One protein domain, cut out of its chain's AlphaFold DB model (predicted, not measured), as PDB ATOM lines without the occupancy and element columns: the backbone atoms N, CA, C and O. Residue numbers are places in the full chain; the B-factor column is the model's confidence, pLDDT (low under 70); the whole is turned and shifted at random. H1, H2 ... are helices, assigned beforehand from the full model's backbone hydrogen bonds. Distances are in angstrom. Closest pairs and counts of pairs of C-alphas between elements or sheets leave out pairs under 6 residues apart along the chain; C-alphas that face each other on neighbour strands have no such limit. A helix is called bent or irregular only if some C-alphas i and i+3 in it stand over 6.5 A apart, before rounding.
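Overview. This is residues 342 to 437 of the 490 residues of the protein "DNA deoxyribophosphodiesterase" of Desulfobacter postgatei 2ac9 (UniProt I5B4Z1). Three helices, H1, H2 and H3, form a small, loosely joined up-and-down cluster at one end of the domain, their centres at the corners of a triangle. H4 is set beyond H3 at a steep angle, and the unnamed stretch 419 to 437 makes the other end, where the printed part also begins before residues 342 to 359 run across to H1. The printed part has 96 residues with four named helices, in the order H1, H2, H3, H4, and no named strand. The class is all helix, though under half of the residues, 44 of 96, are in named elements. The whole is compact, with a radius of gyration of the C-alphas of 14.2 A and spans of 39 by 29 by 17 A.

Along the chain. Residues 342 to 359 hold no named element. H1 follows, residues 360 to 371, from C-alpha 360 at (112.595, 109.158, 154.213), and is 16.8 A from first to last C-alpha. H2 is residues 374 to 381, 11.5 A long; it is irregular, with C-alphas 375 and 378 7.3 A apart. H3, residues 387 to 400, is the longest helix at 19.9 A, and begins at C-alpha 387 at (121.597, 106.605, 143.868). H4, residues 409 to 418, is 14.4 A long and ends at C-alpha 418 at (130.765, 87.725, 137.293). Residues 419 to 437 again hold no named element.

Arrangement. H1 and H2 form a helical hairpin at a shallow tilt of 21 degrees, opposite ways. H1 touches H2 with residues 368 to 369 alone, and the closest C-alphas are those of Phe 369 and Arg 377, 6.0 A apart. H2 and H3 form a second helical hairpin at a shallow tilt of 23 degrees, opposite ways; they touch, with the C-alphas of Thr 381 and Arg 390 closest at 5.4 A. H3 touches H1 with residues 389 to 393 alone, the same way at a shallow tilt of 22 degrees, the closest C-alphas being those of Asp 362 and Val 389, 6.2 A apart. H3 and H4 are close but not clearly touching, with the C-alphas of Arg 395 and Phe 411 closest at 6.5 A. Their lines stand at a steep tilt of 64 degrees, the same way. H4 is apart from H1 and H2. In H1, H3 and H4 every O i to N i+4 pair is within hydrogen-bond range; in H2 2 of 4 are.

Size, cuts and confidence. The two C-alphas farthest apart are those of Lys 371 and Pro 423, at 40.4 A. The printed part has no cut. The links H1 to H2 and H2 to H3 are tight, and the link H3 to H4, with 8 residues, is short; no link is long. The mean pLDDT of the printed part is 93.3, and no printed residue is under 70.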
ATOM      1  N   HIS A 342     134.939  99.385 157.442       94.38
ATOM      2  CA  HIS A 342     134.280  99.823 156.219       94.38
ATOM      3  C   HIS A 342     134.894  99.091 155.020       94.38
ATOM      4  O   HIS A 342     136.116  99.104 154.854       94.38
ATOM      5  N   VAL A 343     134.057  98.503 154.169       95.06
ATOM      6  CA  VAL A 343     134.480  97.825 152.941       95.06
ATOM      7  C   VAL A 343     134.344  98.803 151.768       95.06
ATOM      8  O   VAL A 343     133.220  99.168 151.410       95.06
ATOM      9  N   PRO A 344     135.456  99.280 151.176       93.62
ATOM     10  CA  PRO A 344     135.396 100.138 149.999       93.62
ATOM     11  C   PRO A 344     134.909  99.349 148.778       93.62
ATOM     12  O   PRO A 344     135.231  98.167 148.626       93.62
ATOM     13  N   ASP A 345     134.172 100.031 147.902       92.81
ATOM     14  CA  ASP A 345     133.639  99.477 146.648       92.81
ATOM     15  C   ASP A 345     132.782  98.217 146.860       92.81
ATOM     16  O   ASP A 345     132.892  97.234 146.125       92.81
ATOM     17  N   ILE A 346     131.959  98.227 147.912       95.19
ATOM     18  CA  ILE A 346     130.988  97.166 148.179       95.19
ATOM     19  C   ILE A 346     129.948  97.099 147.052       95.19
ATOM     20  O   ILE A 346     129.490  98.129 146.552       95.19
ATOM     21  N   ASP A 347     129.550  95.889 146.660       96.75
ATOM     22  CA  ASP A 347     128.447  95.722 145.720       96.75
ATOM     23  C   ASP A 347     127.130  96.190 146.345       96.75
ATOM     24  O   ASP A 347     126.842  95.960 147.523       96.75
ATOM     25  N   LEU A 348     126.296  96.819 145.523       95.88
ATOM     26  CA  LEU A 348     125.027  97.387 145.948       95.88
ATOM     27  C   LEU A 348     124.089  96.373 146.622       95.88
ATOM     28  O   LEU A 348     123.366  96.749 147.550       95.88
ATOM     29  N   ASP A 349     124.096  95.107 146.191       96.44
ATOM     30  CA  ASP A 349     123.268  94.062 146.801       96.44
ATOM     31  C   ASP A 349     123.756  93.694 148.212       96.44
ATOM     32  O   ASP A 349     122.958  93.267 149.044       96.44
ATOM     33  N   ALA A 350     125.042  93.909 148.507       96.88
ATOM     34  CA  ALA A 350     125.642  93.669 149.816       96.88
ATOM     35  C   ALA A 350     125.593  94.898 150.746       96.88
ATOM     36  O   ALA A 350     125.853  94.781 151.942       96.88
ATOM     37  N   ASP A 351     125.191  96.067 150.241       96.19
ATOM     38  CA  ASP A 351     125.222  97.342 150.972       96.19
ATOM     39  C   ASP A 351     124.141  97.490 152.068       96.19
ATOM     40  O   ASP A 351     124.025  98.535 152.706       96.19
ATOM     41  N   LEU A 352     123.334  96.457 152.341       96.56
ATOM     42  CA  LEU A 352     122.278  96.490 153.365       96.56
ATOM     43  C   LEU A 352     122.765  97.069 154.705       96.56
ATOM     44  O   LEU A 352     122.139  97.979 155.253       96.56
ATOM     45  N   TYR A 353     123.870  96.541 155.236       94.56
ATOM     46  CA  TYR A 353     124.353  96.906 156.567       94.56
ATOM     47  C   TYR A 353     125.259  98.142 156.575       94.56
ATOM     48  O   TYR A 353     125.210  98.906 157.539       94.56
ATOM     49  N   GLN A 354     126.062  98.353 155.526       94.19
ATOM     50  CA  GLN A 354     126.979  99.494 155.435       94.19
ATOM     51  C   GLN A 354     126.246 100.782 155.033       94.19
ATOM     52  O   GLN A 354     126.441 101.813 155.676       94.19
ATOM     53  N   GLY A 355     125.330 100.710 154.062       92.25
ATOM     54  CA  GLY A 355     124.486 101.826 153.630       92.25
ATOM     55  C   GLY A 355     123.394 102.223 154.631       92.25
ATOM     56  O   GLY A 355     122.734 103.248 154.460       92.25
ATOM     57  N   GLY A 356     123.182 101.427 155.684       92.31
ATOM     58  CA  GLY A 356     122.226 101.709 156.755       92.31
ATOM     59  C   GLY A 356     120.756 101.629 156.325       92.31
ATOM     60  O   GLY A 356     120.411 101.094 155.269       92.31
ATOM     61  N   PHE A 357     119.863 102.152 157.170       94.75
ATOM     62  CA  PHE A 357     118.421 102.158 156.906       94.75
ATOM     63  C   PHE A 357     118.052 103.097 155.753       94.75
ATOM     64  O   PHE A 357     118.597 104.193 155.646       94.75
ATOM     65  N   PHE A 358     117.045 102.712 154.963       96.75
ATOM     66  CA  PHE A 358     116.445 103.603 153.972       96.75
ATOM     67  C   PHE A 358     115.935 104.893 154.628       96.75
ATOM     68  O   PHE A 358     115.140 104.867 155.577       96.75
ATOM     69  N   SER A 359     116.379 106.022 154.087       96.81
ATOM     70  CA  SER A 359     115.955 107.360 154.476       96.81
ATOM     71  C   SER A 359     114.485 107.614 154.124       96.81
ATOM     72  O   SER A 359     113.821 106.843 153.429       96.81
ATOM     73  N   PHE A 360     113.946 108.742 154.587       97.06
ATOM     74  CA  PHE A 360     112.595 109.158 154.213       97.06
ATOM     75  C   PHE A 360     112.443 109.382 152.700       97.06
ATOM     76  O   PHE A 360     111.409 109.025 152.133       97.06
ATOM     77  N   GLN A 361     113.471 109.937 152.048       97.12
ATOM     78  CA  GLN A 361     113.476 110.131 150.599       97.12
ATOM     79  C   GLN A 361     113.518 108.786 149.865       97.12
ATOM     80  O   GLN A 361     112.707 108.572 148.966       97.12
ATOM     81  N   ASP A 362     114.360 107.848 150.318       98.00
ATOM     82  CA  ASP A 362     114.414 106.491 149.756       98.00
ATOM     83  C   ASP A 362     113.036 105.827 149.795       98.00
ATOM     84  O   ASP A 362     112.543 105.336 148.785       98.00
ATOM     85  N   LYS A 363     112.361 105.872 150.952       98.00
ATOM     86  CA  LYS A 363     111.035 105.262 151.132       98.00
ATOM     87  C   LYS A 363     109.977 105.849 150.193       98.00
ATOM     88  O   LYS A 363     109.098 105.116 149.742       98.00
ATOM     89  N   LYS A 364     110.049 107.148 149.876       98.06
ATOM     90  CA  LYS A 364     109.159 107.773 148.882       98.06
ATOM     91  C   LYS A 364     109.412 107.227 147.481       98.06
ATOM     92  O   LYS A 364     108.459 106.863 146.797       98.06
ATOM     93  N   GLU A 365     110.671 107.159 147.065       98.44
ATOM     94  CA  GLU A 365     111.068 106.676 145.737       98.44
ATOM     95  C   GLU A 365     110.752 105.187 145.560       98.44
ATOM     96  O   GLU A 365     110.176 104.788 144.549       98.44
ATOM     97  N   ILE A 366     111.001 104.385 146.594       98.44
ATOM     98  CA  ILE A 366     110.579 102.983 146.683       98.44
ATOM     99  C   ILE A 366     109.064 102.859 146.480       98.44
ATOM    100  O   ILE A 366     108.602 102.083 145.640       98.44
ATOM    101  N   ALA A 367     108.266 103.658 147.196       98.06
ATOM    102  CA  ALA A 367     106.812 103.630 147.055       98.06
ATOM    103  C   ALA A 367     106.352 104.027 145.642       98.06
ATOM    104  O   ALA A 367     105.401 103.437 145.125       98.06
ATOM    105  N   ILE A 368     107.022 104.995 145.006       98.12
ATOM    106  CA  ILE A 368     106.779 105.359 143.604       98.12
ATOM    107  C   ILE A 368     107.077 104.162 142.697       98.12
ATOM    108  O   ILE A 368     106.232 103.815 141.874       98.12
ATOM    109  N   PHE A 369     108.221 103.493 142.865       98.25
ATOM    110  CA  PHE A 369     108.608 102.342 142.046       98.25
ATOM    111  C   PHE A 369     107.570 101.212 142.093       98.25
ATOM    112  O   PHE A 369     107.093 100.776 141.044       98.25
ATOM    113  N   HIS A 370     107.162 100.780 143.294       97.56
ATOM    114  CA  HIS A 370     106.198  99.683 143.447       97.56
ATOM    115  C   HIS A 370     104.798 100.026 142.919       97.56
ATOM    116  O   HIS A 370     104.130  99.152 142.369       97.56
ATOM    117  N   LYS A 371     104.356 101.287 143.041       97.06
ATOM    118  CA  LYS A 371     103.043 101.745 142.545       97.06
ATOM    119  C   LYS A 371     103.021 102.043 141.045       97.06
ATOM    120  O   LYS A 371     101.946 102.107 140.455       97.06
ATOM    121  N   THR A 372     104.182 102.267 140.436       97.06
ATOM    122  CA  THR A 372     104.281 102.596 139.013       97.06
ATOM    123  C   THR A 372     104.051 101.352 138.161       97.06
ATOM    124  O   THR A 372     104.618 100.289 138.424       97.06
ATOM    125  N   GLU A 373     103.244 101.510 137.110       94.06
ATOM    126  CA  GLU A 373     103.037 100.502 136.070       94.06
ATOM    127  C   GLU A 373     104.381 100.052 135.480       94.06
ATOM    128  O   GLU A 373     105.229 100.884 135.155       94.06
ATOM    129  N   GLU A 374     104.564  98.744 135.303       90.81
ATOM    130  CA  GLU A 374     105.831  98.121 134.901       90.81
ATOM    131  C   GLU A 374     106.529  98.832 133.731       90.81
ATOM    132  O   GLU A 374     107.692  99.226 133.847       90.81
ATOM    133  N   LYS A 375     105.787  99.113 132.651       90.19
ATOM    134  CA  LYS A 375     106.293  99.777 131.436       90.19
ATOM    135  C   LYS A 375     106.881 101.171 131.689       90.19
ATOM    136  O   LYS A 375     107.720 101.633 130.921       90.19
ATOM    137  N   LYS A 376     106.458 101.848 132.762       94.19
ATOM    138  CA  LYS A 376     106.883 103.206 133.139       94.19
ATOM    139  C   LYS A 376     107.927 103.220 134.259       94.19
ATOM    140  O   LYS A 376     108.506 104.272 134.528       94.19
ATOM    141  N   ARG A 377     108.215 102.077 134.897       94.81
ATOM    142  CA  ARG A 377     109.134 102.005 136.049       94.81
ATOM    143  C   ARG A 377     110.530 102.513 135.719       94.81
ATOM    144  O   ARG A 377     111.066 103.304 136.485       94.81
ATOM    145  N   TYR A 378     111.098 102.135 134.569       93.56
ATOM    146  CA  TYR A 378     112.433 102.613 134.182       93.56
ATOM    147  C   TYR A 378     112.486 104.142 134.070       93.56
ATOM    148  O   TYR A 378     113.410 104.759 134.595       93.56
ATOM    149  N   GLN A 379     111.475 104.754 133.445       93.19
ATOM    150  CA  GLN A 379     111.378 106.210 133.329       93.19
ATOM    151  C   GLN A 379     111.257 106.868 134.709       93.19
ATOM    152  O   GLN A 379     111.929 107.864 134.961       93.19
ATOM    153  N   ALA A 380     110.477 106.283 135.624       94.94
ATOM    154  CA  ALA A 380     110.378 106.779 136.994       94.94
ATOM    155  C   ALA A 380     111.746 106.787 137.705       94.94
ATOM    156  O   ALA A 380     112.089 107.791 138.330       94.94
ATOM    157  N   THR A 381     112.574 105.740 137.532       95.50
ATOM    158  CA  THR A 381     113.915 105.686 138.157       95.50
ATOM    159  C   THR A 381     114.843 106.823 137.724       95.50
ATOM    160  O   THR A 381     115.736 107.193 138.480       95.50
ATOM    161  N   GLN A 382     114.627 107.425 136.547       94.25
ATOM    162  CA  GLN A 382     115.443 108.551 136.070       94.25
ATOM    163  C   GLN A 382     115.249 109.819 136.913       94.25
ATOM    164  O   GLN A 382     116.111 110.690 136.924       94.25
ATOM    165  N   SER A 383     114.130 109.914 137.637       94.94
ATOM    166  CA  SER A 383     113.819 111.038 138.527       94.94
ATOM    167  C   SER A 383     114.274 110.833 139.977       94.94
ATOM    168  O   SER A 383     114.154 111.750 140.787       94.94
ATOM    169  N   PHE A 384     114.779 109.643 140.321       97.56
ATOM    170  CA  PHE A 384     115.170 109.313 141.692       97.56
ATOM    171  C   PHE A 384     116.463 110.030 142.080       97.56
ATOM    172  O   PHE A 384     117.466 109.992 141.357       97.56
ATOM    173  N   GLN A 385     116.430 110.671 143.247       97.19
ATOM    174  CA  GLN A 385     117.555 111.383 143.840       97.19
ATOM    175  C   GLN A 385     118.506 110.414 144.543       97.19
ATOM    176  O   GLN A 385     119.721 110.620 144.520       97.19
ATOM    177  N   SER A 386     117.977 109.341 145.139       97.00
ATOM    178  CA  SER A 386     118.798 108.325 145.786       97.00
ATOM    179  C   SER A 386     119.488 107.442 144.758       97.00
ATOM    180  O   SER A 386     118.847 106.687 144.024       97.00
ATOM    181  N   ASN A 387     120.822 107.483 144.739       95.44
ATOM    182  CA  ASN A 387     121.597 106.605 143.868       95.44
ATOM    183  C   ASN A 387     121.364 105.124 144.216       95.44
ATOM    184  O   ASN A 387     121.153 104.313 143.319       95.44
ATOM    185  N   ARG A 388     121.309 104.796 145.515       96.00
ATOM    186  CA  ARG A 388     121.067 103.437 146.019       96.00
ATOM    187  C   ARG A 388     119.730 102.887 145.523       96.00
ATOM    188  O   ARG A 388     119.695 101.816 144.922       96.00
ATOM    189  N   VAL A 389     118.637 103.632 145.720       98.00
ATOM    190  CA  VAL A 389     117.293 103.191 145.297       98.00
ATOM    191  C   VAL A 389     117.187 103.130 143.779       98.00
ATOM    192  O   VAL A 389     116.659 102.154 143.250       98.00
ATOM    193  N   ARG A 390     117.721 104.128 143.065       97.56
ATOM    194  CA  ARG A 390     117.744 104.143 141.596       97.56
ATOM    195  C   ARG A 390     118.431 102.905 141.030       97.56
ATOM    196  O   ARG A 390     117.859 102.248 140.165       97.56
ATOM    197  N   MET A 391     119.625 102.580 141.517       96.75
ATOM    198  CA  MET A 391     120.396 101.444 141.016       96.75
ATOM    199  C   MET A 391     119.738 100.108 141.380       96.75
ATOM    200  O   MET A 391     119.587  99.260 140.505       96.75
ATOM    201  N   LEU A 392     119.243  99.937 142.614       97.69
ATOM    202  CA  LEU A 392     118.501  98.730 143.012       97.69
ATOM    203  C   LEU A 392     117.249  98.535 142.143       97.69
ATOM    204  O   LEU A 392     117.030  97.450 141.604       97.69
ATOM    205  N   ALA A 393     116.467  99.597 141.929       97.81
ATOM    206  CA  ALA A 393     115.294  99.571 141.057       97.81
ATOM    207  C   ALA A 393     115.658  99.170 139.619       97.81
ATOM    208  O   ALA A 393     114.957  98.375 138.996       97.81
ATOM    209  N   GLN A 394     116.762  99.690 139.086       96.38
ATOM    210  CA  GLN A 394     117.236  99.338 137.750       96.38
ATOM    211  C   GLN A 394     117.697  97.878 137.664       96.38
ATOM    212  O   GLN A 394     117.317  97.193 136.714       96.38
ATOM    213  N   ARG A 395     118.415  97.363 138.674       96.81
ATOM    214  CA  ARG A 395     118.774  95.936 138.761       96.81
ATOM    215  C   ARG A 395     117.526  95.041 138.812       96.81
ATOM    216  O   ARG A 395     117.485  94.030 138.118       96.81
ATOM    217  N   ILE A 396     116.478  95.424 139.551       97.19
ATOM    218  CA  ILE A 396     115.187  94.701 139.571       97.19
ATOM    219  C   ILE A 396     114.578  94.608 138.168       97.19
ATOM    220  O   ILE A 396     114.110  93.537 137.784       97.19
ATOM    221  N   LEU A 397     114.586  95.709 137.406       95.56
ATOM    222  CA  LEU A 397     114.033  95.756 136.048       95.56
ATOM    223  C   LEU A 397     114.771  94.827 135.086       95.56
ATOM    224  O   LEU A 397     114.128  94.151 134.285       95.56
ATOM    225  N   VAL A 398     116.098  94.763 135.186       93.12
ATOM    226  CA  VAL A 398     116.891  93.835 134.374       93.12
ATOM    227  C   VAL A 398     116.609  92.386 134.777       93.12
ATOM    228  O   VAL A 398     116.273  91.574 133.923       93.12
ATOM    229  N   ARG A 399     116.664  92.075 136.077       93.19
ATOM    230  CA  ARG A 399     116.513  90.708 136.611       93.19
ATOM    231  C   ARG A 399     115.129  90.092 136.387       93.19
ATOM    232  O   ARG A 399     115.020  88.878 136.257       93.19
ATOM    233  N   ASN A 400     114.067  90.900 136.421       92.50
ATOM    234  CA  ASN A 400     112.696  90.381 136.537       92.50
ATOM    235  C   ASN A 400     111.757  90.812 135.404       92.50
ATOM    236  O   ASN A 400     110.695  90.215 135.262       92.50
ATOM    237  N   PHE A 401     112.119  91.830 134.618       89.94
ATOM    238  CA  PHE A 401     111.220  92.459 133.642       89.94
ATOM    239  C   PHE A 401     111.852  92.589 132.248       89.94
ATOM    240  O   PHE A 401     111.515  93.501 131.492       89.94
ATOM    241  N   ASN A 402     112.798  91.697 131.917       81.81
ATOM    242  CA  ASN A 402     113.469  91.600 130.613       81.81
ATOM    243  C   ASN A 402     114.030  92.940 130.099       81.81
ATOM    244  O   ASN A 402     114.105  93.186 128.892       81.81
ATOM    245  N   LYS A 403     114.407  93.852 131.005       83.12
ATOM    246  CA  LYS A 403     115.015  95.120 130.607       83.12
ATOM    247  C   LYS A 403     116.435  94.839 130.135       83.12
ATOM    248  O   LYS A 403     117.224  94.271 130.880       83.12
ATOM    249  N   ASN A 404     116.771  95.294 128.930       77.50
ATOM    250  CA  ASN A 404     118.111  95.103 128.382       77.50
ATOM    251  C   ASN A 404     119.183  95.681 129.347       77.50
ATOM    252  O   ASN A 404     119.122  96.883 129.653       77.50
ATOM    253  N   PRO A 405     120.161  94.871 129.807       73.94
ATOM    254  CA  PRO A 405     121.218  95.311 130.720       73.94
ATOM    255  C   PRO A 405     122.041  96.491 130.195       73.94
ATOM    256  O   PRO A 405     122.535  97.291 130.983       73.94
ATOM    257  N   GLY A 406     122.145  96.671 128.874       73.75
ATOM    258  CA  GLY A 406     122.820  97.814 128.254       73.75
ATOM    259  C   GLY A 406     122.202  99.174 128.606       73.75
ATOM    260  O   GLY A 406     122.878 100.195 128.516       73.75
ATOM    261  N   CYS A 407     120.949  99.204 129.076       79.62
ATOM    262  CA  CYS A 407     120.309 100.410 129.613       79.62
ATOM    263  C   CYS A 407     120.720 100.724 131.067       79.62
ATOM    264  O   CYS A 407     120.275 101.732 131.623       79.62
ATOM    265  N   VAL A 408     121.504  99.850 131.703       87.38
ATOM    266  CA  VAL A 408     121.951  99.941 133.099       87.38
ATOM    267  C   VAL A 408     123.462  99.652 133.136       87.38
ATOM    268  O   VAL A 408     123.869  98.531 133.443       87.38
ATOM    269  N   PRO A 409     124.318 100.645 132.807       89.69
ATOM    270  CA  PRO A 409     125.760 100.433 132.637       89.69
ATOM    271  C   PRO A 409     126.444  99.801 133.850       89.69
ATOM    272  O   PRO A 409     127.335  98.972 133.698       89.69
ATOM    273  N   GLU A 410     125.996 100.162 135.051       92.38
ATOM    274  CA  GLU A 410     126.528  99.590 136.284       92.38
ATOM    275  C   GLU A 410     126.245  98.089 136.403       92.38
ATOM    276  O   GLU A 410     127.150  97.314 136.702       92.38
ATOM    277  N   PHE A 411     125.023  97.654 136.099       92.25
ATOM    278  CA  PHE A 411     124.681  96.240 136.180       92.25
ATOM    279  C   PHE A 411     125.338  95.434 135.057       92.25
ATOM    280  O   PHE A 411     125.732  94.291 135.267       92.25
ATOM    281  N   LYS A 412     125.545  96.038 133.881       90.44
ATOM    282  CA  LYS A 412     126.374  95.431 132.833       90.44
ATOM    283  C   LYS A 412     127.800  95.165 133.339       90.44
ATOM    284  O   LYS A 412     128.294  94.057 133.166       90.44
ATOM    285  N   ALA A 413     128.426  96.136 134.009       91.00
ATOM    286  CA  ALA A 413     129.753  95.953 134.602       91.00
ATOM    287  C   ALA A 413     129.758  94.867 135.696       91.00
ATOM    288  O   ALA A 413     130.688  94.067 135.754       91.00
ATOM    289  N   HIS A 414     128.700  94.785 136.514       92.94
ATOM    290  CA  HIS A 414     128.514  93.695 137.479       92.94
ATOM    291  C   HIS A 414     128.496  92.317 136.793       92.94
ATOM    292  O   HIS A 414     129.190  91.404 137.235       92.94
ATOM    293  N   LEU A 415     127.749  92.163 135.692       92.31
ATOM    294  CA  LEU A 415     127.713  90.910 134.928       92.31
ATOM    295  C   LEU A 415     129.083  90.570 134.323       92.31
ATOM    296  O   LEU A 415     129.516  89.427 134.403       92.31
ATOM    297  N   GLU A 416     129.803  91.552 133.777       91.94
ATOM    298  CA  GLU A 416     131.164  91.348 133.256       91.94
ATOM    299  C   GLU A 416     132.133  90.862 134.350       91.94
ATOM    300  O   GLU A 416     132.919  89.943 134.115       91.94
ATOM    301  N   SER A 417     132.047  91.417 135.566       93.75
ATOM    302  CA  SER A 417     132.815  90.948 136.728       93.75
ATOM    303  C   SER A 417     132.465  89.518 137.149       93.75
ATOM    304  O   SER A 417     133.338  88.796 137.633       93.75
ATOM    305  N   LEU A 418     131.221  89.073 136.938       94.25
ATOM    306  CA  LEU A 418     130.765  87.725 137.293       94.25
ATOM    307  C   LEU A 418     131.504  86.622 136.516       94.25
ATOM    308  O   LEU A 418     131.628  85.503 137.014       94.25
ATOM    309  N   LEU A 419     132.052  86.939 135.335       92.81
ATOM    310  CA  LEU A 419     132.852  85.999 134.544       92.81
ATOM    311  C   LEU A 419     134.127  85.549 135.271       92.81
ATOM    312  O   LEU A 419     134.557  84.413 135.087       92.81
ATOM    313  N   GLY A 420     134.735  86.422 136.085       90.56
ATOM    314  CA  GLY A 420     135.989  86.132 136.790       90.56
ATOM    315  C   GLY A 420     137.243  86.116 135.903       90.56
ATOM    316  O   GLY A 420     138.236  85.501 136.273       90.56
ATOM    317  N   ILE A 421     137.209  86.771 134.733       86.88
ATOM    318  CA  ILE A 421     138.347  86.824 133.789       86.88
ATOM    319  C   ILE A 421     139.418  87.829 134.239       86.88
ATOM    320  O   ILE A 421     140.604  87.599 134.021       86.88
ATOM    321  N   ASP A 422     139.004  88.942 134.853       86.25
ATOM    322  CA  ASP A 422     139.892  89.991 135.363       86.25
ATOM    323  C   ASP A 422     139.988  89.899 136.899       86.25
ATOM    324  O   ASP A 422     139.038  90.285 137.588       86.25
ATOM    325  N   PRO A 423     141.122  89.436 137.462       80.31
ATOM    326  CA  PRO A 423     141.311  89.333 138.910       80.31
ATOM    327  C   PRO A 423     141.204  90.670 139.658       80.31
ATOM    328  O   PRO A 423     140.973  90.677 140.866       80.31
ATOM    329  N   GLY A 424     141.369  91.805 138.967       82.94
ATOM    330  CA  GLY A 424     141.229  93.139 139.549       82.94
ATOM    331  C   GLY A 424     139.776  93.592 139.728       82.94
ATOM    332  O   GLY A 424     139.520  94.534 140.478       82.94
ATOM    333  N   LYS A 425     138.812  92.928 139.076       88.12
ATOM    334  CA  LYS A 425     137.388  93.293 139.090       88.12
ATOM    335  C   LYS A 425     136.561  92.284 139.880       88.12
ATOM    336  O   LYS A 425     135.876  91.438 139.312       88.12
ATOM    337  N   VAL A 426     136.591  92.420 141.202       93.06
ATOM    338  CA  VAL A 426     135.841  91.564 142.133       93.06
ATOM    339  C   VAL A 426     134.555  92.224 142.628       93.06
ATOM    340  O   VAL A 426     134.510  93.430 142.861       93.06
ATOM    341  N   ILE A 427     133.518  91.415 142.846       95.94
ATOM    342  CA  ILE A 427     132.255  91.844 143.459       95.94
ATOM    343  C   ILE A 427     132.369  91.599 144.968       95.94
ATOM    344  O   ILE A 427     132.373  90.449 145.413       95.94
ATOM    345  N   LYS A 428     132.519  92.679 145.743       96.00
ATOM    346  CA  LYS A 428     132.827  92.627 147.181       96.00
ATOM    347  C   LYS A 428     131.570  92.678 148.040       96.00
ATOM    348  O   LYS A 428     130.708  93.532 147.834       96.00
ATOM    349  N   GLY A 429     131.491  91.792 149.021       95.69
ATOM    350  CA  GLY A 429     130.434  91.728 150.018       95.69
ATOM    351  C   GLY A 429     130.741  92.550 151.268       95.69
ATOM    352  O   GLY A 429     131.815  93.131 151.433       95.69
ATOM    353  N   TYR A 430     129.774  92.596 152.182       93.50
ATOM    354  CA  TYR A 430     129.847  93.406 153.404       93.50
ATOM    355  C   TYR A 430     130.813  92.855 154.459       93.50
ATOM    356  O   TYR A 430     131.104  93.548 155.433       93.50
ATOM    357  N   LYS A 431     131.316  91.627 154.281       92.69
ATOM    358  CA  LYS A 431     132.358  91.021 155.123       92.69
ATOM    359  C   LYS A 431     133.732  91.054 154.441       92.69
ATOM    360  O   LYS A 431     134.638  90.366 154.899       92.69
ATOM    361  N   ALA A 432     133.885  91.837 153.366       92.38
ATOM    362  CA  ALA A 432     135.028  91.790 152.446       92.38
ATOM    363  C   ALA A 432     135.226  90.412 151.777       92.38
ATOM    364  O   ALA A 432     136.294  90.098 151.258       92.38
ATOM    365  N   ASP A 433     134.171  89.605 151.780       93.75
ATOM    366  CA  ASP A 433     134.008  88.389 151.005       93.75
ATOM    367  C   ASP A 433     133.786  88.711 149.521       93.75
ATOM    368  O   ASP A 433     133.416  89.827 149.158       93.75
ATOM    369  N   VAL A 434     134.036  87.743 148.641       94.44
ATOM    370  CA  VAL A 434     133.923  87.927 147.187       94.44
ATOM    371  C   VAL A 434     132.846  87.000 146.641       94.44
ATOM    372  O   VAL A 434     132.780  85.831 147.024       94.44
ATOM    373  N   LYS A 435     131.994  87.520 145.751       95.44
ATOM    374  CA  LYS A 435     130.965  86.727 145.066       95.44
ATOM    375  C   LYS A 435     131.607  85.628 144.211       95.44
ATOM    376  O   LYS A 435     132.599  85.873 143.525       95.44
ATOM    377  N   LEU A 436     131.007  84.437 144.220       94.44
ATOM    378  CA  LEU A 436     131.421  83.326 143.366       94.44
ATOM    379  C   LEU A 436     131.295  83.717 141.884       94.44
ATOM    380  O   LEU A 436     130.253  84.205 141.446       94.44
ATOM    381  N   THR A 437     132.374  83.514 141.127       95.56
ATOM    382  CA  THR A 437     132.441  83.800 139.683       95.56
ATOM    383  C   THR A 437     132.242  82.530 138.866       95.56
ATOM    384  O   THR A 437     132.482  81.428 139.365       95.56
TER     385      THR A 437